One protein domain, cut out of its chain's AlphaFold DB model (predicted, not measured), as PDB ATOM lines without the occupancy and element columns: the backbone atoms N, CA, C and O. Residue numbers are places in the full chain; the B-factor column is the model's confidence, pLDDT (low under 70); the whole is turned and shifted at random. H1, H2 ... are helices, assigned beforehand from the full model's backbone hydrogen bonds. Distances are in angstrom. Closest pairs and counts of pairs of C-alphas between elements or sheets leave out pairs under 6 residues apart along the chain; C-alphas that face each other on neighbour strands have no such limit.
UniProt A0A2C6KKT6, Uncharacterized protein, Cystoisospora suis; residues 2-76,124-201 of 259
ATOM      1  N   TYR A   2      49.523  -0.805  35.403       36.16
ATOM      2  CA  TYR A   2      48.215  -0.868  36.083       36.16
ATOM      3  C   TYR A   2      47.243  -1.942  35.566       36.16
ATOM      4  O   TYR A   2      46.503  -2.508  36.364       36.16
ATOM      5  N   ILE A   3      47.317  -2.326  34.283       42.69
ATOM      6  CA  ILE A   3      46.552  -3.469  33.733       42.69
ATOM      7  C   ILE A   3      46.844  -4.756  34.525       42.69
ATOM      8  O   ILE A   3      45.959  -5.574  34.747       42.69
ATOM      9  N   SER A   4      48.074  -4.918  35.032       48.47
ATOM     10  CA  SER A   4      48.423  -6.054  35.885       48.47
ATOM     11  C   SER A   4      47.816  -5.986  37.285       48.47
ATOM     12  O   SER A   4      47.635  -7.039  37.878       48.47
ATOM     13  N   GLN A   5      47.494  -4.809  37.832       47.66
ATOM     14  CA  GLN A   5      46.852  -4.713  39.148       47.66
ATOM     15  C   GLN A   5      45.360  -5.029  39.064       47.66
ATOM     16  O   GLN A   5      44.886  -5.840  39.851       47.66
ATOM     17  N   THR A   6      44.639  -4.493  38.076       47.78
ATOM     18  CA  THR A   6      43.229  -4.852  37.837       47.78
ATOM     19  C   THR A   6      43.073  -6.307  37.410       47.78
ATOM     20  O   THR A   6      42.171  -6.979  37.897       47.78
ATOM     21  N   ALA A   7      43.982  -6.837  36.583       48.97
ATOM     22  CA  ALA A   7      43.987  -8.257  36.234       48.97
ATOM     23  C   ALA A   7      44.295  -9.160  37.439       48.97
ATOM     24  O   ALA A   7      43.613 -10.161  37.629       48.97
ATOM     25  N   ARG A   8      45.275  -8.801  38.284       52.22
ATOM     26  CA  ARG A   8      45.559  -9.543  39.527       52.22
ATOM     27  C   ARG A   8      44.392  -9.467  40.504       52.22
ATOM     28  O   ARG A   8      44.084 -10.470  41.131       52.22
ATOM     29  N   TYR A   9      43.728  -8.316  40.602       54.16
ATOM     30  CA  TYR A   9      42.554  -8.145  41.454       54.16
ATOM     31  C   TYR A   9      41.389  -9.017  40.967       54.16
ATOM     32  O   TYR A   9      40.824  -9.766  41.759       54.16
ATOM     33  N   ALA A  10      41.112  -9.013  39.658       54.84
ATOM     34  CA  ALA A  10      40.100  -9.865  39.029       54.84
ATOM     35  C   ALA A  10      40.396 -11.370  39.178       54.84
ATOM     36  O   ALA A  10      39.468 -12.159  39.317       54.84
ATOM     37  N   GLU A  11      41.670 -11.776  39.179       52.41
ATOM     38  CA  GLU A  11      42.084 -13.171  39.414       52.41
ATOM     39  C   GLU A  11      42.069 -13.572  40.895       52.41
ATOM     40  O   GLU A  11      41.836 -14.736  41.211       52.41
ATOM     41  N   SER A  12      42.319 -12.625  41.803       55.28
ATOM     42  CA  SER A  12      42.304 -12.854  43.253       55.28
ATOM     43  C   SER A  12      40.905 -12.822  43.868       55.28
ATOM     44  O   SER A  12      40.721 -13.257  45.005       55.28
ATOM     45  N   LEU A  13      39.918 -12.300  43.137       53.47
ATOM     46  CA  LEU A  13      38.540 -12.267  43.595       53.47
ATOM     47  C   LEU A  13      37.969 -13.691  43.571       53.47
ATOM     48  O   LEU A  13      38.039 -14.367  42.543       53.47
ATOM     49  N   PRO A  14      37.410 -14.177  44.692       48.12
ATOM     50  CA  PRO A  14      36.922 -15.541  44.775       48.12
ATOM     51  C   PRO A  14      35.840 -15.771  43.715       48.12
ATOM     52  O   PRO A  14      34.777 -15.153  43.738       48.12
ATOM     53  N   LEU A  15      36.094 -16.725  42.814       52.91
ATOM     54  CA  LEU A  15      35.159 -17.219  41.793       52.91
ATOM     55  C   LEU A  15      33.874 -17.841  42.388       52.91
ATOM     56  O   LEU A  15      33.000 -18.283  41.654       52.91
ATOM     57  N   HIS A  16      33.711 -17.841  43.715       50.81
ATOM     58  CA  HIS A  16      32.507 -18.299  44.413       50.81
ATOM     59  C   HIS A  16      31.293 -17.363  44.301       50.81
ATOM     60  O   HIS A  16      30.274 -17.610  44.941       50.81
ATOM     61  N   LEU A  17      31.345 -16.334  43.453       53.31
ATOM     62  CA  LEU A  17      30.160 -15.545  43.101       53.31
ATOM     63  C   LEU A  17      29.129 -16.317  42.251       53.31
ATOM     64  O   LEU A  17      28.038 -15.803  42.025       53.31
ATOM     65  N   ASP A  18      29.437 -17.545  41.825       50.91
ATOM     66  CA  ASP A  18      28.466 -18.440  41.182       50.91
ATOM     67  C   ASP A  18      27.491 -19.088  42.184       50.91
ATOM     68  O   ASP A  18      26.554 -19.777  41.776       50.91
ATOM     69  N   GLN A  19      27.661 -18.869  43.497       57.38
ATOM     70  CA  GLN A  19      26.637 -19.276  44.455       57.38
ATOM     71  C   GLN A  19      25.373 -18.425  44.261       57.38
ATOM     72  O   GLN A  19      25.458 -17.193  44.256       57.38
ATOM     73  N   PRO A  20      24.187 -19.053  44.127       55.69
ATOM     74  CA  PRO A  20      22.933 -18.321  44.069       55.69
ATOM     75  C   PRO A  20      22.839 -17.462  45.326       55.69
ATOM     76  O   PRO A  20      22.903 -17.980  46.440       55.69
ATOM     77  N   LEU A  21      22.741 -16.145  45.129       59.66
ATOM     78  CA  LEU A  21      22.600 -15.161  46.198       59.66
ATOM     79  C   LEU A  21      21.513 -15.647  47.167       59.66
ATOM     80  O   LEU A  21      20.331 -15.684  46.820       59.66
ATOM     81  N   SER A  22      21.929 -16.083  48.356       59.38
ATOM     82  CA  SER A  22      21.028 -16.621  49.370       59.38
ATOM     83  C   SER A  22      19.976 -15.573  49.759       59.38
ATOM     84  O   SER A  22      20.208 -14.366  49.665       59.38
ATOM     85  N   HIS A  23      18.790 -16.051  50.147       59.16
ATOM     86  CA  HIS A  23      17.501 -15.338  50.232       59.16
ATOM     87  C   HIS A  23      17.391 -14.166  51.237       59.16
ATOM     88  O   HIS A  23      16.290 -13.800  51.633       59.16
ATOM     89  N   GLY A  24      18.495 -13.545  51.655       70.62
ATOM     90  CA  GLY A  24      18.494 -12.503  52.688       70.62
ATOM     91  C   GLY A  24      18.219 -11.068  52.221       70.62
ATOM     92  O   GLY A  24      18.102 -10.197  53.071       70.62
ATOM     93  N   GLY A  25      18.138 -10.793  50.913       78.62
ATOM     94  CA  GLY A  25      18.043  -9.420  50.391       78.62
ATOM     95  C   GLY A  25      16.773  -9.150  49.588       78.62
ATOM     96  O   GLY A  25      16.354  -9.988  48.783       78.62
ATOM     97  N   GLY A  26      16.189  -7.961  49.767       89.25
ATOM     98  CA  GLY A  26      15.050  -7.490  48.974       89.25
ATOM     99  C   GLY A  26      15.381  -7.343  47.475       89.25
ATOM    100  O   GLY A  26      16.559  -7.346  47.097       89.25
ATOM    101  N   PRO A  27      14.375  -7.170  46.593       84.31
ATOM    102  CA  PRO A  27      14.572  -7.123  45.137       84.31
ATOM    103  C   PRO A  27      15.622  -6.097  44.675       84.31
ATOM    104  O   PRO A  27      16.434  -6.393  43.798       84.31
ATOM    105  N   ARG A  28      15.670  -4.921  45.320       81.69
ATOM    106  CA  ARG A  28      16.662  -3.867  45.037       81.69
ATOM    107  C   ARG A  28      18.093  -4.305  45.353       81.69
ATOM    108  O   ARG A  28      19.006  -4.090  44.557       81.69
ATOM    109  N   GLU A  29      18.300  -4.970  46.486       84.12
ATOM    110  CA  GLU A  29      19.624  -5.451  46.883       84.12
ATOM    111  C   GLU A  29      20.116  -6.558  45.941       84.12
ATOM    112  O   GLU A  29      21.278  -6.562  45.530       84.12
ATOM    113  N   GLN A  30      19.221  -7.458  45.526       82.94
ATOM    114  CA  GLN A  30      19.539  -8.476  44.526       82.94
ATOM    115  C   GLN A  30      19.936  -7.846  43.186       82.94
ATOM    116  O   GLN A  30      20.917  -8.276  42.576       82.94
ATOM    117  N   GLN A  31      19.232  -6.800  42.742       82.56
ATOM    118  CA  GLN A  31      19.575  -6.076  41.516       82.56
ATOM    119  C   GLN A  31      20.948  -5.396  41.622       82.56
ATOM    120  O   GLN A  31      21.761  -5.510  40.700       82.56
ATOM    121  N   ARG A  32      21.261  -4.763  42.761       82.38
ATOM    122  CA  ARG A  32      22.583  -4.164  43.019       82.38
ATOM    123  C   ARG A  32      23.695  -5.213  42.973       82.38
ATOM    124  O   ARG A  32      24.694  -5.007  42.284       82.38
ATOM    125  N   LYS A  33      23.504  -6.362  43.630       84.69
ATOM    126  CA  LYS A  33      24.468  -7.479  43.610       84.69
ATOM    127  C   LYS A  33      24.696  -8.007  42.191       84.69
ATOM    128  O   LYS A  33      25.843  -8.216  41.804       84.69
ATOM    129  N   ARG A  34      23.638  -8.134  41.381       83.00
ATOM    130  CA  ARG A  34      23.747  -8.527  39.963       83.00
ATOM    131  C   ARG A  34      24.537  -7.517  39.136       83.00
ATOM    132  O   ARG A  34      25.408  -7.927  38.379       83.00
ATOM    133  N   ARG A  35      24.288  -6.210  39.300       84.31
ATOM    134  CA  ARG A  35      25.040  -5.153  38.590       84.31
ATOM    135  C   ARG A  35      26.537  -5.220  38.903       84.31
ATOM    136  O   ARG A  35      27.349  -5.199  37.981       84.31
ATOM    137  N   VAL A  36      26.895  -5.361  40.181       84.62
ATOM    138  CA  VAL A  36      28.298  -5.494  40.617       84.62
ATOM    139  C   VAL A  36      28.931  -6.768  40.055       84.62
ATOM    140  O   VAL A  36      30.032  -6.717  39.508       84.62
ATOM    141  N   TYR A  37      28.228  -7.899  40.123       85.94
ATOM    142  CA  TYR A  37      28.715  -9.170  39.588       85.94
ATOM    143  C   TYR A  37      28.928  -9.122  38.066       85.94
ATOM    144  O   TYR A  37      29.973  -9.549  37.579       85.94
ATOM    145  N   THR A  38      27.997  -8.540  37.308       86.31
ATOM    146  CA  THR A  38      28.159  -8.352  35.858       86.31
ATOM    147  C   THR A  38      29.344  -7.455  35.535       86.31
ATOM    148  O   THR A  38      30.165  -7.823  34.697       86.31
ATOM    149  N   ALA A  39      29.484  -6.318  36.223       85.50
ATOM    150  CA  ALA A  39      30.629  -5.428  36.040       85.50
ATOM    151  C   ALA A  39      31.952  -6.164  36.302       85.50
ATOM    152  O   ALA A  39      32.877  -6.079  35.497       85.50
ATOM    153  N   HIS A  40      32.015  -6.963  37.368       87.12
ATOM    154  CA  HIS A  40      33.180  -7.787  37.674       87.12
ATOM    155  C   HIS A  40      33.511  -8.781  36.550       87.12
ATOM    156  O   HIS A  40      34.658  -8.860  36.110       87.12
ATOM    157  N   ARG A  41      32.514  -9.507  36.028       91.62
ATOM    158  CA  ARG A  41      32.722 -10.457  34.920       91.62
ATOM    159  C   ARG A  41      33.227  -9.776  33.648       91.62
ATOM    160  O   ARG A  41      34.070 -10.345  32.960       91.62
ATOM    161  N   ILE A  42      32.751  -8.567  33.354       90.94
ATOM    162  CA  ILE A  42      33.219  -7.773  32.207       90.94
ATOM    163  C   ILE A  42      34.681  -7.371  32.392       90.94
ATOM    164  O   ILE A  42      35.479  -7.531  31.472       90.94
ATOM    165  N   LEU A  43      35.059  -6.904  33.586       89.25
ATOM    166  CA  LEU A  43      36.451  -6.561  33.888       89.25
ATOM    167  C   LEU A  43      37.373  -7.770  33.782       89.25
ATOM    168  O   LEU A  43      38.479  -7.658  33.251       89.25
ATOM    169  N   TYR A  44      36.899  -8.936  34.214       91.75
ATOM    170  CA  TYR A  44      37.624 -10.180  34.020       91.75
ATOM    171  C   TYR A  44      37.799 -10.511  32.527       91.75
ATOM    172  O   TYR A  44      38.919 -10.796  32.104       91.75
ATOM    173  N   GLY A  45      36.747 -10.384  31.708       93.25
ATOM    174  CA  GLY A  45      36.829 -10.523  30.246       93.25
ATOM    175  C   GLY A  45      37.888  -9.605  29.623       93.25
ATOM    176  O   GLY A  45      38.788 -10.080  28.932       93.25
ATOM    177  N   ARG A  46      37.875  -8.316  29.981       90.44
ATOM    178  CA  ARG A  46      38.874  -7.327  29.528       90.44
ATOM    179  C   ARG A  46      40.293  -7.676  29.966       90.44
ATOM    180  O   ARG A  46      41.252  -7.470  29.227       90.44
ATOM    181  N   SER A  47      40.452  -8.229  31.166       90.44
ATOM    182  CA  SER A  47      41.763  -8.676  31.639       90.44
ATOM    183  C   SER A  47      42.310  -9.845  30.810       90.44
ATOM    184  O   SER A  47      43.515  -9.911  30.571       90.44
ATOM    185  N   LEU A  48      41.438 -10.741  30.328       92.88
ATOM    186  CA  LEU A  48      41.815 -11.844  29.441       92.88
ATOM    187  C   LEU A  48      42.214 -11.331  28.053       92.88
ATOM    188  O   LEU A  48      43.227 -11.787  27.519       92.88
ATOM    189  N   GLU A  49      41.486 -10.353  27.503       93.56
ATOM    190  CA  GLU A  49      41.867  -9.675  26.254       93.56
ATOM    191  C   GLU A  49      43.258  -9.060  26.349       93.56
ATOM    192  O   GLU A  49      44.106  -9.298  25.491       93.56
ATOM    193  N   ALA A  50      43.524  -8.315  27.426       89.38
ATOM    194  CA  ALA A  50      44.809  -7.660  27.632       89.38
ATOM    195  C   ALA A  50      45.976  -8.658  27.751       89.38
ATOM    196  O   ALA A  50      47.120  -8.314  27.464       89.38
ATOM    197  N   LYS A  51      45.694  -9.906  28.148       89.88
ATOM    198  CA  LYS A  51      46.664 -11.013  28.193       89.88
ATOM    199  C   LYS A  51      46.796 -11.764  26.860       89.88
ATOM    200  O   LYS A  51      47.531 -12.746  26.797       89.88
ATOM    201  N   GLY A  52      46.069 -11.364  25.815       90.19
ATOM    202  CA  GLY A  52      46.023 -12.066  24.528       90.19
ATOM    203  C   GLY A  52      45.239 -13.382  24.563       90.19
ATOM    204  O   GLY A  52      45.293 -14.169  23.617       90.19
ATOM    205  N   ARG A  53      44.492 -13.654  25.643       94.31
ATOM    206  CA  ARG A  53      43.659 -14.858  25.805       94.31
ATOM    207  C   ARG A  53      42.279 -14.640  25.184       94.31
ATOM    208  O   ARG A  53      41.253 -14.750  25.852       94.31
ATOM    209  N   PHE A  54      42.255 -14.325  23.890       94.50
ATOM    210  CA  PHE A  54      41.033 -13.890  23.209       94.50
ATOM    211  C   PHE A  54      39.925 -14.933  23.201       94.50
ATOM    212  O   PHE A  54      38.767 -14.582  23.371       94.50
ATOM    213  N   LEU A  55      40.251 -16.218  23.045       95.44
ATOM    214  CA  LEU A  55      39.209 -17.244  23.038       95.44
ATOM    215  C   LEU A  55      38.500 -17.335  24.397       95.44
ATOM    216  O   LEU A  55      37.279 -17.436  24.445       95.44
ATOM    217  N   ASP A  56      39.253 -17.232  25.494       95.69
ATOM    218  CA  ASP A  56      38.687 -17.239  26.843       95.69
ATOM    219  C   ASP A  56      37.856 -15.975  27.097       95.69
ATOM    220  O   ASP A  56      36.759 -16.057  27.646       95.69
ATOM    221  N   ALA A  57      38.352 -14.811  26.663       95.94
ATOM    222  CA  ALA A  57      37.612 -13.553  26.735       95.94
ATOM    223  C   ALA A  57      36.289 -13.636  25.954       95.94
ATOM    224  O   ALA A  57      35.238 -13.299  26.495       95.94
ATOM    225  N   ALA A  58      36.329 -14.172  24.730       95.19
ATOM    226  CA  ALA A  58      35.163 -14.342  23.868       95.19
ATOM    227  C   ALA A  58      34.070 -15.183  24.537       95.19
ATOM    228  O   ALA A  58      32.908 -14.778  24.564       95.19
ATOM    229  N   VAL A  59      34.453 -16.321  25.128       95.75
ATOM    230  CA  VAL A  59      33.531 -17.174  25.894       95.75
ATOM    231  C   VAL A  59      32.919 -16.390  27.053       95.75
ATOM    232  O   VAL A  59      31.705 -16.409  27.231       95.75
ATOM    233  N   ARG A  60      33.724 -15.628  27.808       95.38
ATOM    234  CA  ARG A  60      33.208 -14.835  28.933       95.38
ATOM    235  C   ARG A  60      32.202 -13.781  28.495       95.38
ATOM    236  O   ARG A  60      31.156 -13.684  29.130       95.38
ATOM    237  N   TYR A  61      32.473 -13.022  27.440       95.06
ATOM    238  CA  TYR A  61      31.513 -12.030  26.955       95.06
ATOM    239  C   TYR A  61      30.224 -12.665  26.453       95.06
ATOM    240  O   TYR A  61      29.146 -12.177  26.789       95.06
ATOM    241  N   PHE A  62      30.324 -13.785  25.736       94.44
ATOM    242  CA  PHE A  62      29.157 -14.528  25.275       94.44
ATOM    243  C   PHE A  62      28.305 -15.062  26.438       94.44
ATOM    244  O   PHE A  62      27.079 -14.922  26.425       94.44
ATOM    245  N   ASP A  63      28.935 -15.595  27.486       94.44
ATOM    246  CA  ASP A  63      28.234 -16.060  28.687       94.44
ATOM    247  C   ASP A  63      27.535 -14.904  29.422       94.44
ATOM    248  O   ASP A  63      26.423 -15.064  29.933       94.44
ATOM    249  N   ILE A  64      28.184 -13.735  29.511       93.56
ATOM    250  CA  ILE A  64      27.606 -12.542  30.148       93.56
ATOM    251  C   ILE A  64      26.415 -12.051  29.326       93.56
ATOM    252  O   ILE A  64      25.351 -11.830  29.901       93.56
ATOM    253  N   ALA A  65      26.556 -11.941  28.002       92.00
ATOM    254  CA  ALA A  65      25.475 -11.553  27.097       92.00
ATOM    255  C   ALA A  65      24.276 -12.507  27.226       92.00
ATOM    256  O   ALA A  65      23.136 -12.066  27.385       92.00
ATOM    257  N   SER A  66      24.542 -13.815  27.268       90.62
ATOM    258  CA  SER A  66      23.513 -14.840  27.449       90.62
ATOM    259  C   SER A  66      22.810 -14.757  28.804       90.62
ATOM    260  O   SER A  66      21.606 -14.986  28.889       90.62
ATOM    261  N   SER A  67      23.541 -14.407  29.864       89.38
ATOM    262  CA  SER A  67      22.965 -14.189  31.197       89.38
ATOM    263  C   SER A  67      22.113 -12.915  31.233       89.38
ATOM    264  O   SER A  67      21.040 -12.900  31.837       89.38
ATOM    265  N   LEU A  68      22.574 -11.855  30.559       86.06
ATOM    266  CA  LEU A  68      21.922 -10.549  30.526       86.06
ATOM    267  C   LEU A  68      20.545 -10.624  29.863       86.06
ATOM    268  O   LEU A  68      19.590 -10.077  30.407       86.06
ATOM    269  N   SER A  69      20.411 -11.337  28.741       83.19
ATOM    270  CA  SER A  69      19.113 -11.463  28.063       83.19
ATOM    271  C   SER A  69      18.071 -12.172  28.931       83.19
ATOM    272  O   SER A  69      16.901 -11.802  28.918       83.19
ATOM    273  N   THR A  70      18.496 -13.176  29.708       83.12
ATOM    274  CA  THR A  70      17.622 -13.915  30.627       83.12
ATOM    275  C   THR A  70      17.117 -13.004  31.743       83.12
ATOM    276  O   THR A  70      15.981 -13.137  32.185       83.12
ATOM    277  N   TRP A  71      17.939 -12.054  32.199       76.94
ATOM    278  CA  TRP A  71      17.562 -11.111  33.256       76.94
ATOM    279  C   TRP A  71      16.739  -9.935  32.767       76.94
ATOM    280  O   TRP A  71      15.838  -9.504  33.478       76.94
ATOM    281  N   LEU A  72      17.045  -9.429  31.574       73.31
ATOM    282  CA  LEU A  72      16.259  -8.386  30.922       73.31
ATOM    283  C   LEU A  72      14.899  -8.910  30.449       73.31
ATOM    284  O   LEU A  72      14.078  -8.133  29.983       73.31
ATOM    285  N   GLY A  73      14.652 -10.219  30.583       67.12
ATOM    286  CA  GLY A  73      13.397 -10.824  30.174       67.12
ATOM    287  C   GLY A  73      13.157 -10.646  28.684       67.12
ATOM    288  O   GLY A  73      12.004 -10.516  28.290       67.12
ATOM    289  N   VAL A  74      14.234 -10.628  27.882       63.00
ATOM    290  CA  VAL A  74      14.149 -10.606  26.420       63.00
ATOM    291  C   VAL A  74      13.396 -11.867  26.019       63.00
ATOM    292  O   VAL A  74      13.960 -12.963  25.978       63.00
ATOM    293  N   ARG A  75      12.087 -11.721  25.833       57.78
ATOM    294  CA  ARG A  75      11.215 -12.787  25.376       57.78
ATOM    295  C   ARG A  75      11.356 -12.855  23.868       57.78
ATOM    296  O   ARG A  75      11.274 -11.846  23.173       57.78
ATOM    297  N   GLU A  76      11.614 -14.060  23.377       57.78
ATOM    298  CA  GLU A  76      11.398 -14.375  21.971       57.78
ATOM    299  C   GLU A  76       9.883 -14.372  21.743       57.78
ATOM    300  O   GLU A  76       9.235 -15.414  21.837       57.78
ATOM    301  N   SER A 124      30.151   3.144  27.611       52.19
ATOM    302  CA  SER A 124      28.817   3.629  27.286       52.19
ATOM    303  C   SER A 124      27.895   2.422  27.430       52.19
ATOM    304  O   SER A 124      28.126   1.437  26.738       52.19
ATOM    305  N   SER A 125      26.991   2.457  28.416       66.81
ATOM    306  CA  SER A 125      25.944   1.462  28.713       66.81
ATOM    307  C   SER A 125      26.288   0.004  28.361       66.81
ATOM    308  O   SER A 125      26.233  -0.388  27.199       66.81
ATOM    309  N   ILE A 126      26.572  -0.835  29.368       81.12
ATOM    310  CA  ILE A 126      26.719  -2.290  29.180       81.12
ATOM    311  C   ILE A 126      25.455  -2.825  28.493       81.12
ATOM    312  O   ILE A 126      24.420  -2.985  29.138       81.12
ATOM    313  N   SER A 127      25.545  -3.094  27.192       85.94
ATOM    314  CA  SER A 127      24.433  -3.581  26.381       85.94
ATOM    315  C   SER A 127      24.708  -4.999  25.906       85.94
ATOM    316  O   SER A 127      25.862  -5.396  25.718       85.94
ATOM    317  N   PHE A 128      23.645  -5.767  25.681       87.56
ATOM    318  CA  PHE A 128      23.742  -7.103  25.093       87.56
ATOM    319  C   PHE A 128      24.560  -7.088  23.790       87.56
ATOM    320  O   PHE A 128      25.462  -7.906  23.622       87.56
ATOM    321  N   LEU A 129      24.296  -6.105  22.921       86.19
ATOM    322  CA  LEU A 129      24.976  -5.950  21.634       86.19
ATOM    323  C   LEU A 129      26.462  -5.646  21.789       86.19
ATOM    324  O   LEU A 129      27.271  -6.268  21.110       86.19
ATOM    325  N   SER A 130      26.834  -4.761  22.720       88.19
ATOM    326  CA  SER A 130      28.244  -4.453  22.982       88.19
ATOM    327  C   SER A 130      29.024  -5.694  23.423       88.19
ATOM    328  O   SER A 130      30.101  -5.964  22.905       88.19
ATOM    329  N   LEU A 131      28.457  -6.509  24.316       91.31
ATOM    330  CA  LEU A 131      29.100  -7.733  24.797       91.31
ATOM    331  C   LEU A 131      29.219  -8.783  23.693       91.31
ATOM    332  O   LEU A 131      30.231  -9.470  23.593       91.31
ATOM    333  N   LEU A 132      28.193  -8.901  22.854       90.44
ATOM    334  CA  LEU A 132      28.205  -9.812  21.721       90.44
ATOM    335  C   LEU A 132      29.250  -9.389  20.681       90.44
ATOM    336  O   LEU A 132      30.003 -10.238  20.210       90.44
ATOM    337  N   GLN A 133      29.364  -8.090  20.401       89.19
ATOM    338  CA  GLN A 133      30.403  -7.536  19.534       89.19
ATOM    339  C   GLN A 133      31.806  -7.872  20.055       89.19
ATOM    340  O   GLN A 133      32.639  -8.363  19.292       89.19
ATOM    341  N   GLU A 134      32.059  -7.726  21.359       91.62
ATOM    342  CA  GLU A 134      33.378  -8.072  21.905       91.62
ATOM    343  C   GLU A 134      33.643  -9.573  21.922       91.62
ATOM    344  O   GLU A 134      34.778  -9.997  21.680       91.62
ATOM    345  N   ALA A 135      32.609 -10.398  22.094       92.75
ATOM    346  CA  ALA A 135      32.737 -11.841  21.919       92.75
ATOM    347  C   ALA A 135      33.188 -12.199  20.493       92.75
ATOM    348  O   ALA A 135      34.100 -13.009  20.314       92.75
ATOM    349  N   ILE A 136      32.593 -11.566  19.480       90.38
ATOM    350  CA  ILE A 136      32.920 -11.757  18.061       90.38
ATOM    351  C   ILE A 136      34.339 -11.287  17.762       90.38
ATOM    352  O   ILE A 136      35.126 -12.052  17.204       90.38
ATOM    353  N   ASN A 137      34.680 -10.064  18.171       90.31
ATOM    354  CA  ASN A 137      35.995  -9.465  17.961       90.31
ATOM    355  C   ASN A 137      37.093 -10.350  18.554       90.31
ATOM    356  O   ASN A 137      38.046 -10.726  17.869       90.31
ATOM    357  N   CYS A 138      36.916 -10.776  19.805       93.44
ATOM    358  CA  CYS A 138      37.835 -11.699  20.458       93.44
ATOM    359  C   CYS A 138      37.900 -13.051  19.734       93.44
ATOM    360  O   CYS A 138      38.983 -13.593  19.514       93.44
ATOM    361  N   CYS A 139      36.763 -13.600  19.308       93.06
ATOM    362  CA  CYS A 139      36.737 -14.857  18.570       93.06
ATOM    363  C   CYS A 139      37.514 -14.746  17.248       93.06
ATOM    364  O   CYS A 139      38.341 -15.608  16.952       93.06
ATOM    365  N   ILE A 140      37.331 -13.668  16.480       88.62
ATOM    366  CA  ILE A 140      38.063 -13.406  15.230       88.62
ATOM    367  C   ILE A 140      39.570 -13.346  15.497       88.62
ATOM    368  O   ILE A 140      40.321 -14.057  14.824       88.62
ATOM    369  N   LEU A 141      39.991 -12.581  16.509       90.00
ATOM    370  CA  LEU A 141      41.396 -12.384  16.884       90.00
ATOM    371  C   LEU A 141      42.059 -13.633  17.485       90.00
ATOM    372  O   LEU A 141      43.286 -13.745  17.472       90.00
ATOM    373  N   SER A 142      41.284 -14.588  18.003       93.31
ATOM    374  CA  SER A 142      41.846 -15.798  18.599       93.31
ATOM    375  C   SER A 142      42.503 -16.706  17.544       93.31
ATOM    376  O   SER A 142      42.006 -16.806  16.414       93.31
ATOM    377  N   PRO A 143      43.562 -17.459  17.901       91.12
ATOM    378  CA  PRO A 143      44.176 -18.423  16.990       91.12
ATOM    379  C   PRO A 143      43.174 -19.499  16.547       91.12
ATOM    380  O   PRO A 143      42.179 -19.773  17.229       91.12
ATOM    381  N   ALA A 144      43.438 -20.115  15.393       88.81
ATOM    382  CA  ALA A 144      42.619 -21.205  14.875       88.81
ATOM    383  C   ALA A 144      42.633 -22.388  15.856       88.81
ATOM    384  O   ALA A 144      43.687 -22.929  16.185       88.81
ATOM    385  N   ASN A 145      41.454 -22.767  16.347       89.25
ATOM    386  CA  ASN A 145      41.284 -23.793  17.368       89.25
ATOM    387  C   ASN A 145      39.922 -24.495  17.163       89.25
ATOM    388  O   ASN A 145      38.945 -23.810  16.848       89.25
ATOM    389  N   PRO A 146      39.790 -25.824  17.345       90.69
ATOM    390  CA  PRO A 146      38.485 -26.497  17.315       90.69
ATOM    391  C   PRO A 146      37.442 -25.878  18.263       90.69
ATOM    392  O   PRO A 146      36.259 -25.837  17.926       90.69
ATOM    393  N   PHE A 147      37.854 -25.349  19.417       91.69
ATOM    394  CA  PHE A 147      36.967 -24.636  20.340       91.69
ATOM    395  C   PHE A 147      36.428 -23.330  19.744       91.69
ATOM    396  O   PHE A 147      35.248 -23.036  19.912       91.69
ATOM    397  N   LYS A 148      37.245 -22.601  18.971       91.94
ATOM    398  CA  LYS A 148      36.810 -21.411  18.219       91.94
ATOM    399  C   LYS A 148      35.688 -21.768  17.247       91.94
ATOM    400  O   LYS A 148      34.671 -21.092  17.222       91.94
ATOM    401  N   ALA A 149      35.831 -22.862  16.496       87.88
ATOM    402  CA  ALA A 149      34.794 -23.311  15.564       87.88
ATOM    403  C   ALA A 149      33.474 -23.663  16.274       87.88
ATOM    404  O   ALA A 149      32.399 -23.359  15.760       87.88
ATOM    405  N   ARG A 150      33.541 -24.263  17.472       92.19
ATOM    406  CA  ARG A 150      32.347 -24.527  18.293       92.19
ATOM    407  C   ARG A 150      31.703 -23.233  18.784       92.19
ATOM    408  O   ARG A 150      30.495 -23.099  18.652       92.19
ATOM    409  N   LEU A 151      32.498 -22.290  19.287       91.88
ATOM    410  CA  LEU A 151      32.003 -20.994  19.752       91.88
ATOM    411  C   LEU A 151      31.358 -20.194  18.615       91.88
ATOM    412  O   LEU A 151      30.273 -19.657  18.796       91.88
ATOM    413  N   LEU A 152      31.984 -20.163  17.435       89.50
ATOM    414  CA  LEU A 152      31.414 -19.545  16.234       89.50
ATOM    415  C   LEU A 152      30.062 -20.156  15.884       89.50
ATOM    416  O   LEU A 152      29.110 -19.422  15.662       89.50
ATOM    417  N   ARG A 153      29.956 -21.487  15.911       88.69
ATOM    418  CA  ARG A 153      28.688 -22.175  15.670       88.69
ATOM    419  C   ARG A 153      27.632 -21.830  16.720       88.69
ATOM    420  O   ARG A 153      26.473 -21.647  16.376       88.69
ATOM    421  N   SER A 154      28.017 -21.736  17.991       91.38
ATOM    422  CA  SER A 154      27.108 -21.304  19.058       91.38
ATOM    423  C   SER A 154      26.625 -19.868  18.848       91.38
ATOM    424  O   SER A 154      25.442 -19.609  19.027       91.38
ATOM    425  N   LEU A 155      27.509 -18.962  18.414       88.06
ATOM    426  CA  LEU A 155      27.159 -17.581  18.074       88.06
ATOM    427  C   LEU A 155      26.210 -17.515  16.869       88.06
ATOM    428  O   LEU A 155      25.212 -16.808  16.928       88.06
ATOM    429  N   THR A 156      26.469 -18.274  15.798       85.94
ATOM    430  CA  THR A 156      25.636 -18.246  14.580       85.94
ATOM    431  C   THR A 156      24.290 -18.949  14.745       85.94
ATOM    432  O   THR A 156      23.344 -18.629  14.030       85.94
ATOM    433  N   GLN A 157      24.172 -19.885  15.690       89.19
ATOM    434  CA  GLN A 157      22.908 -20.551  16.023       89.19
ATOM    435  C   GLN A 157      22.048 -19.766  17.019       89.19
ATOM    436  O   GLN A 157      20.871 -20.086  17.193       89.19
ATOM    437  N   ASP A 158      22.609 -18.753  17.678       86.62
ATOM    438  CA  ASP A 158      21.884 -17.932  18.637       86.62
ATOM    439  C   ASP A 158      20.892 -17.009  17.910       86.62
ATOM    440  O   ASP A 158      21.268 -16.108  17.158       86.62
ATOM    441  N   ARG A 159      19.591 -17.211  18.140       85.31
ATOM    442  CA  ARG A 159      18.527 -16.409  17.515       85.31
ATOM    443  C   ARG A 159      18.640 -14.925  17.844       85.31
ATOM    444  O   ARG A 159      18.342 -14.087  16.995       85.31
ATOM    445  N   ARG A 160      19.115 -14.595  19.047       82.62
ATOM    446  CA  ARG A 160      19.323 -13.211  19.502       82.62
ATOM    447  C   ARG A 160      20.430 -12.543  18.702       82.62
ATOM    448  O   ARG A 160      20.301 -11.373  18.343       82.62
ATOM    449  N   PHE A 161      21.482 -13.299  18.391       82.75
ATOM    450  CA  PHE A 161      22.540 -12.869  17.486       82.75
ATOM    451  C   PHE A 161      21.988 -12.676  16.073       82.75
ATOM    452  O   PHE A 161      22.160 -11.604  15.505       82.75
ATOM    453  N   LEU A 162      21.259 -13.661  15.535       82.25
ATOM    454  CA  LEU A 162      20.696 -13.594  14.181       82.25
ATOM    455  C   LEU A 162      19.748 -12.403  13.990       82.25
ATOM    456  O   LEU A 162      19.772 -11.766  12.941       82.25
ATOM    457  N   HIS A 163      18.945 -12.066  15.000       82.06
ATOM    458  CA  HIS A 163      18.036 -10.924  14.925       82.06
ATOM    459  C   HIS A 163      18.783  -9.586  14.892       82.06
ATOM    460  O   HIS A 163      18.440  -8.685  14.130       82.06
ATOM    461  N   ASN A 164      19.851  -9.474  15.680       78.25
ATOM    462  CA  ASN A 164      20.635  -8.247  15.801       78.25
ATOM    463  C   ASN A 164      21.851  -8.207  14.878       78.25
ATOM    464  O   ASN A 164      22.674  -7.301  14.971       78.25
ATOM    465  N   ILE A 165      21.958  -9.174  13.973       80.00
ATOM    466  CA  ILE A 165      23.125  -9.376  13.126       80.00
ATOM    467  C   ILE A 165      23.421  -8.132  12.275       80.00
ATOM    468  O   ILE A 165      24.561  -7.723  12.129       80.00
ATOM    469  N   HIS A 166      22.380  -7.440  11.816       78.31
ATOM    470  CA  HIS A 166      22.493  -6.209  11.038       78.31
ATOM    471  C   HIS A 166      23.098  -5.023  11.816       78.31
ATOM    472  O   HIS A 166      23.497  -4.040  11.199       78.31
ATOM    473  N   ARG A 167      23.142  -5.094  13.153       76.69
ATOM    474  CA  ARG A 167      23.754  -4.084  14.034       76.69
ATOM    475  C   ARG A 167      25.185  -4.432  14.437       76.69
ATOM    476  O   ARG A 167      25.825  -3.622  15.100       76.69
ATOM    477  N   LEU A 168      25.646  -5.640  14.122       76.75
ATOM    478  CA  LEU A 168      26.967  -6.118  14.504       76.75
ATOM    479  C   LEU A 168      27.922  -5.910  13.339       76.75
ATOM    480  O   LEU A 168      27.730  -6.445  12.243       76.75
ATOM    481  N   ASP A 169      28.989  -5.173  13.606       68.62
ATOM    482  CA  ASP A 169      30.082  -5.063  12.662       68.62
ATOM    483  C   ASP A 169      30.751  -6.447  12.542       68.62
ATOM    484  O   ASP A 169      30.938  -7.158  13.533       68.62
ATOM    485  N   HIS A 170      31.130  -6.848  11.324       71.56
ATOM    486  CA  HIS A 170      31.906  -8.073  11.025       71.56
ATOM    487  C   HIS A 170      31.126  -9.395  10.906       71.56
ATOM    488  O   HIS A 170      31.718 -10.478  10.907       71.56
ATOM    489  N   VAL A 171      29.814  -9.340  10.705       70.25
ATOM    490  CA  VAL A 171      28.999 -10.536  10.435       70.25
ATOM    491  C   VAL A 171      29.413 -11.262   9.166       70.25
ATOM    492  O   VAL A 171      29.498 -12.492   9.160       70.25
ATOM    493  N   ASP A 172      29.694 -10.522   8.097       73.56
ATOM    494  CA  ASP A 172      30.102 -11.122   6.827       73.56
ATOM    495  C   ASP A 172      31.400 -11.914   6.991       73.56
ATOM    496  O   ASP A 172      31.551 -13.006   6.441       73.56
ATOM    497  N   LEU A 173      32.300 -11.416   7.846       73.19
ATOM    498  CA  LEU A 173      33.535 -12.102   8.197       73.19
ATOM    499  C   LEU A 173      33.254 -13.396   8.973       73.19
ATOM    500  O   LEU A 173      33.837 -14.430   8.651       73.19
ATOM    501  N   LEU A 174      32.330 -13.379   9.940       75.44
ATOM    502  CA  LEU A 174      31.909 -14.586  10.666       75.44
ATOM    503  C   LEU A 174      31.303 -15.640   9.737       75.44
ATOM    504  O   LEU A 174      31.712 -16.803   9.780       75.44
ATOM    505  N   GLN A 175      30.360 -15.245   8.878       76.31
ATOM    506  CA  GLN A 175      29.726 -16.160   7.926       76.31
ATOM    507  C   GLN A 175      30.748 -16.743   6.955       76.31
ATOM    508  O   GLN A 175      30.699 -17.930   6.625       76.31
ATOM    509  N   ALA A 176      31.700 -15.930   6.506       73.94
ATOM    510  CA  ALA A 176      32.724 -16.397   5.596       73.94
ATOM    511  C   ALA A 176      33.732 -17.341   6.276       73.94
ATOM    512  O   ALA A 176      34.164 -18.323   5.664       73.94
ATOM    513  N   MET A 177      34.045 -17.111   7.556       73.38
ATOM    514  CA  MET A 177      34.833 -18.038   8.374       73.38
ATOM    515  C   MET A 177      34.115 -19.377   8.590       73.38
ATOM    516  O   MET A 177      34.759 -20.426   8.536       73.38
ATOM    517  N   GLU A 178      32.794 -19.372   8.791       72.94
ATOM    518  CA  GLU A 178      31.996 -20.597   8.937       72.94
ATOM    519  C   GLU A 178      31.909 -21.390   7.626       72.94
ATOM    520  O   GLU A 178      32.120 -22.605   7.612       72.94
ATOM    521  N   ARG A 179      31.676 -20.706   6.500       75.56
ATOM    522  CA  ARG A 179      31.555 -21.325   5.168       75.56
ATOM    523  C   ARG A 179      32.872 -21.889   4.627       75.56
ATOM    524  O   ARG A 179      32.888 -22.416   3.517       75.56
ATOM    525  N   LYS A 180      33.980 -21.774   5.379       70.56
ATOM    526  CA  LYS A 180      35.354 -22.044   4.911       70.56
ATOM    527  C   LYS A 180      35.663 -21.317   3.594       70.56
ATOM    528  O   LYS A 180      36.524 -21.753   2.829       70.56
ATOM    529  N   SER A 181      34.934 -20.241   3.303       61.00
ATOM    530  CA  SER A 181      35.108 -19.474   2.082       61.00
ATOM    531  C   SER A 181      36.328 -18.586   2.237       61.00
ATOM    532  O   SER A 181      36.584 -18.035   3.308       61.00
ATOM    533  N   PHE A 182      37.098 -18.464   1.164       52.38
ATOM    534  CA  PHE A 182      38.272 -17.612   1.153       52.38
ATOM    535  C   PHE A 182      37.820 -16.149   1.245       52.38
ATOM    536  O   PHE A 182      37.164 -15.653   0.334       52.38
ATOM    537  N   VAL A 183      38.142 -15.474   2.347       61.62
ATOM    538  CA  VAL A 183      37.920 -14.028   2.492       61.62
ATOM    539  C   VAL A 183      39.158 -13.312   1.985       61.62
ATOM    540  O   VAL A 183      40.281 -13.722   2.300       61.62
ATOM    541  N   SER A 184      38.978 -12.262   1.185       56.75
ATOM    542  CA  SER A 184      40.119 -11.491   0.709       56.75
ATOM    543  C   SER A 184      40.785 -10.771   1.886       56.75
ATOM    544  O   SER A 184      40.133 -10.309   2.821       56.75
ATOM    545  N   PHE A 185      42.114 -10.660   1.858       47.19
ATOM    546  CA  PHE A 185      42.855  -9.978   2.921       47.19
ATOM    547  C   PHE A 185      42.450  -8.502   3.066       47.19
ATOM    548  O   PHE A 185      42.567  -7.944   4.152       47.19
ATOM    549  N   GLN A 186      41.962  -7.872   1.992       56.78
ATOM    550  CA  GLN A 186      41.517  -6.480   2.019       56.78
ATOM    551  C   GLN A 186      40.291  -6.308   2.924       56.78
ATOM    552  O   GLN A 186      40.310  -5.422   3.780       56.78
ATOM    553  N   ASP A 187      39.326  -7.226   2.835       55.66
ATOM    554  CA  ASP A 187      38.101  -7.223   3.648       55.66
ATOM    555  C   ASP A 187      38.403  -7.452   5.135       55.66
ATOM    556  O   ASP A 187      37.820  -6.816   6.011       55.66
ATOM    557  N   VAL A 188      39.381  -8.314   5.433       55.25
ATOM    558  CA  VAL A 188      39.847  -8.550   6.809       55.25
ATOM    559  C   VAL A 188      40.658  -7.362   7.327       55.25
ATOM    560  O   VAL A 188      40.543  -6.999   8.494       55.25
ATOM    561  N   SER A 189      41.489  -6.741   6.483       48.66
ATOM    562  CA  SER A 189      42.370  -5.650   6.901       48.66
ATOM    563  C   SER A 189      41.608  -4.396   7.307       48.66
ATOM    564  O   SER A 189      42.011  -3.779   8.281       48.66
ATOM    565  N   ALA A 190      40.494  -4.063   6.648       55.91
ATOM    566  CA  ALA A 190      39.672  -2.906   7.012       55.91
ATOM    567  C   ALA A 190      39.094  -3.028   8.433       55.91
ATOM    568  O   ALA A 190      38.975  -2.042   9.152       55.91
ATOM    569  N   VAL A 191      38.791  -4.260   8.847       54.31
ATOM    570  CA  VAL A 191      38.300  -4.615  10.185       54.31
ATOM    571  C   VAL A 191      39.439  -4.699  11.204       54.31
ATOM    572  O   VAL A 191      39.304  -4.312  12.360       54.31
ATOM    573  N   ALA A 192      40.582  -5.227  10.776       49.03
ATOM    574  CA  ALA A 192      41.680  -5.590  11.654       49.03
ATOM    575  C   ALA A 192      42.718  -4.473  11.847       49.03
ATOM    576  O   ALA A 192      43.541  -4.576  12.755       49.03
ATOM    577  N   THR A 193      42.732  -3.419  11.025       50.03
ATOM    578  CA  THR A 193      43.770  -2.375  11.081       50.03
ATOM    579  C   THR A 193      43.833  -1.644  12.415       50.03
ATOM    580  O   THR A 193      44.937  -1.322  12.847       50.03
ATOM    581  N   ASP A 194      42.718  -1.469  13.123       46.16
ATOM    582  CA  ASP A 194      42.733  -0.772  14.415       46.16
ATOM    583  C   ASP A 194      43.158  -1.694  15.573       46.16
ATOM    584  O   ASP A 194      43.899  -1.291  16.472       46.16
ATOM    585  N   THR A 195      42.770  -2.969  15.526       47.03
ATOM    586  CA  THR A 195      43.001  -3.950  16.604       47.03
ATOM    587  C   THR A 195      44.321  -4.716  16.457       47.03
ATOM    588  O   THR A 195      44.983  -5.025  17.449       47.03
ATOM    589  N   VAL A 196      44.761  -5.005  15.228       49.91
ATOM    590  CA  VAL A 196      45.988  -5.779  14.949       49.91
ATOM    591  C   VAL A 196      47.239  -4.914  15.020       49.91
ATOM    592  O   VAL A 196      48.266  -5.387  15.511       49.91
ATOM    593  N   VAL A 197      47.167  -3.641  14.610       53.09
ATOM    594  CA  VAL A 197      48.276  -2.691  14.816       53.09
ATOM    595  C   VAL A 197      48.599  -2.598  16.305       53.09
ATOM    596  O   VAL A 197      49.766  -2.658  16.689       53.09
ATOM    597  N   PHE A 198      47.571  -2.571  17.149       45.66
ATOM    598  CA  PHE A 198      47.729  -2.551  18.594       45.66
ATOM    599  C   PHE A 198      48.434  -3.807  19.141       45.66
ATOM    600  O   PHE A 198      49.415  -3.706  19.882       45.66
ATOM    601  N   HIS A 199      48.005  -4.998  18.721       49.88
ATOM    602  CA  HIS A 199      48.587  -6.247  19.216       49.88
ATOM    603  C   HIS A 199      50.030  -6.478  18.746       49.88
ATOM    604  O   HIS A 199      50.866  -6.997  19.494       49.88
ATOM    605  N   ALA A 200      50.333  -6.074  17.513       51.50
ATOM    606  CA  ALA A 200      51.676  -6.136  16.951       51.50
ATOM    607  C   ALA A 200      52.638  -5.182  17.676       51.50
ATOM    608  O   ALA A 200      53.805  -5.520  17.878       51.50
ATOM    609  N   ILE A 201      52.156  -4.009  18.105       54.78
ATOM    610  CA  ILE A 201      52.932  -3.080  18.934       54.78
ATOM    611  C   ILE A 201      53.222  -3.714  20.301       54.78
ATOM    612  O   ILE A 201      54.382  -3.753  20.707       54.78
TER     613      ILE A 201
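AT A GLANCE: This is residues 2 to 76 and 124 to 201 of the 259 residues of an uncharacterized protein of Cystoisospora suis (UniProt A0A2C6KKT6). Four helices, H3, H4, H5 and H6, stand side by side in an up-and-down bundle, a staggered series from the long H3 on one side to H6 on the other, with H6 loosely packed. H1 crosses the outside of H3, H7 and H8 pack crosswise on the other side of the bundle, and a kinked H9 lies at the far end. The 153 printed residues hold nine named helices, H1 to H9 in chain order, and no named strand: the class is all helix. The whole is compact, with a radius of gyration of the C-alphas of 16.9 A and spans of 56 by 41 by 30 A.

HOW THE PARTS SIT: Start at H3, residues 27 to 50, and go on to H4, residues 54 to 71: they form a helical hairpin, opposite ways at a shallow tilt of 17 degrees, and the C-alphas of Gly 45 and Ala 57 come closest, 4.7 A apart. H5, residues 128 to 141, touches H4, opposite ways at a shallow tilt of 17 degrees; the closest C-alphas, of Ala 58 and Ala 135, are 4.0 A apart. H6, residues 146 to 157, forms a helical hairpin with H5, but they only just touch, with 3 pairs of C-alphas within 8 A, the closest those of Cys 139 and Lys 148 at 6.6 A. These four make the bundle, each running against the one before it. H1, residues 3 to 12, touches H3 at a steep tilt of 53 degrees, closest at the C-alphas of Ala 7 and Ser 47, 5.1 A. H2, residues 15 to 18, is close to H3 but not clearly touching. H7, residues 159 to 167, only just touches H5, with 3 pairs within 8 A, about perpendicular at 84 degrees, closest at the C-alphas of Leu 129 and Asn 164, 7.6 A. H8, residues 171 to 178, touches H6 at a steep tilt of 49 degrees, closest at the C-alphas of Leu 152 and Glu 178, 7.4 A. H9, residues 185 to 201, is near H5 but touches no helix. Every O i to N i+4 pair is within hydrogen-bond range in H1, H3, H5, H6 and H8, against 13 of 14 in H4, 3 of 5 in H7 and 8 of 13 in H9; H2 is too short for such a pair.

IN THESE COORDINATES: Find C-alpha 27 at (14.572, -7.123, 45.137); from there H3 runs 34.9 A to C-alpha 50 at (44.809, -7.660, 27.632). H4 measures 25.7 A, H5 20.2 A and H6 16.7 A from first to last C-alpha. H9 has a kink of 76 degrees near residue 192 and ends at C-alpha 201, (52.932, -3.080, 18.934).

THE WHOLE: The C-alphas of Gly 24 and Ser 184 are the two farthest apart, 56.3 A. Residues 77 to 123 are not printed, and C-alphas 76 and 124 stand 25.6 A apart across this cut, which lies between H4 and H5. Of the links printed whole, none is long. Expect low confidence, pLDDT under 70, at residues 2 to 23, 73 to 76, 124 to 125, 169 and 181 to 201; the mean of the printed part is 75.6.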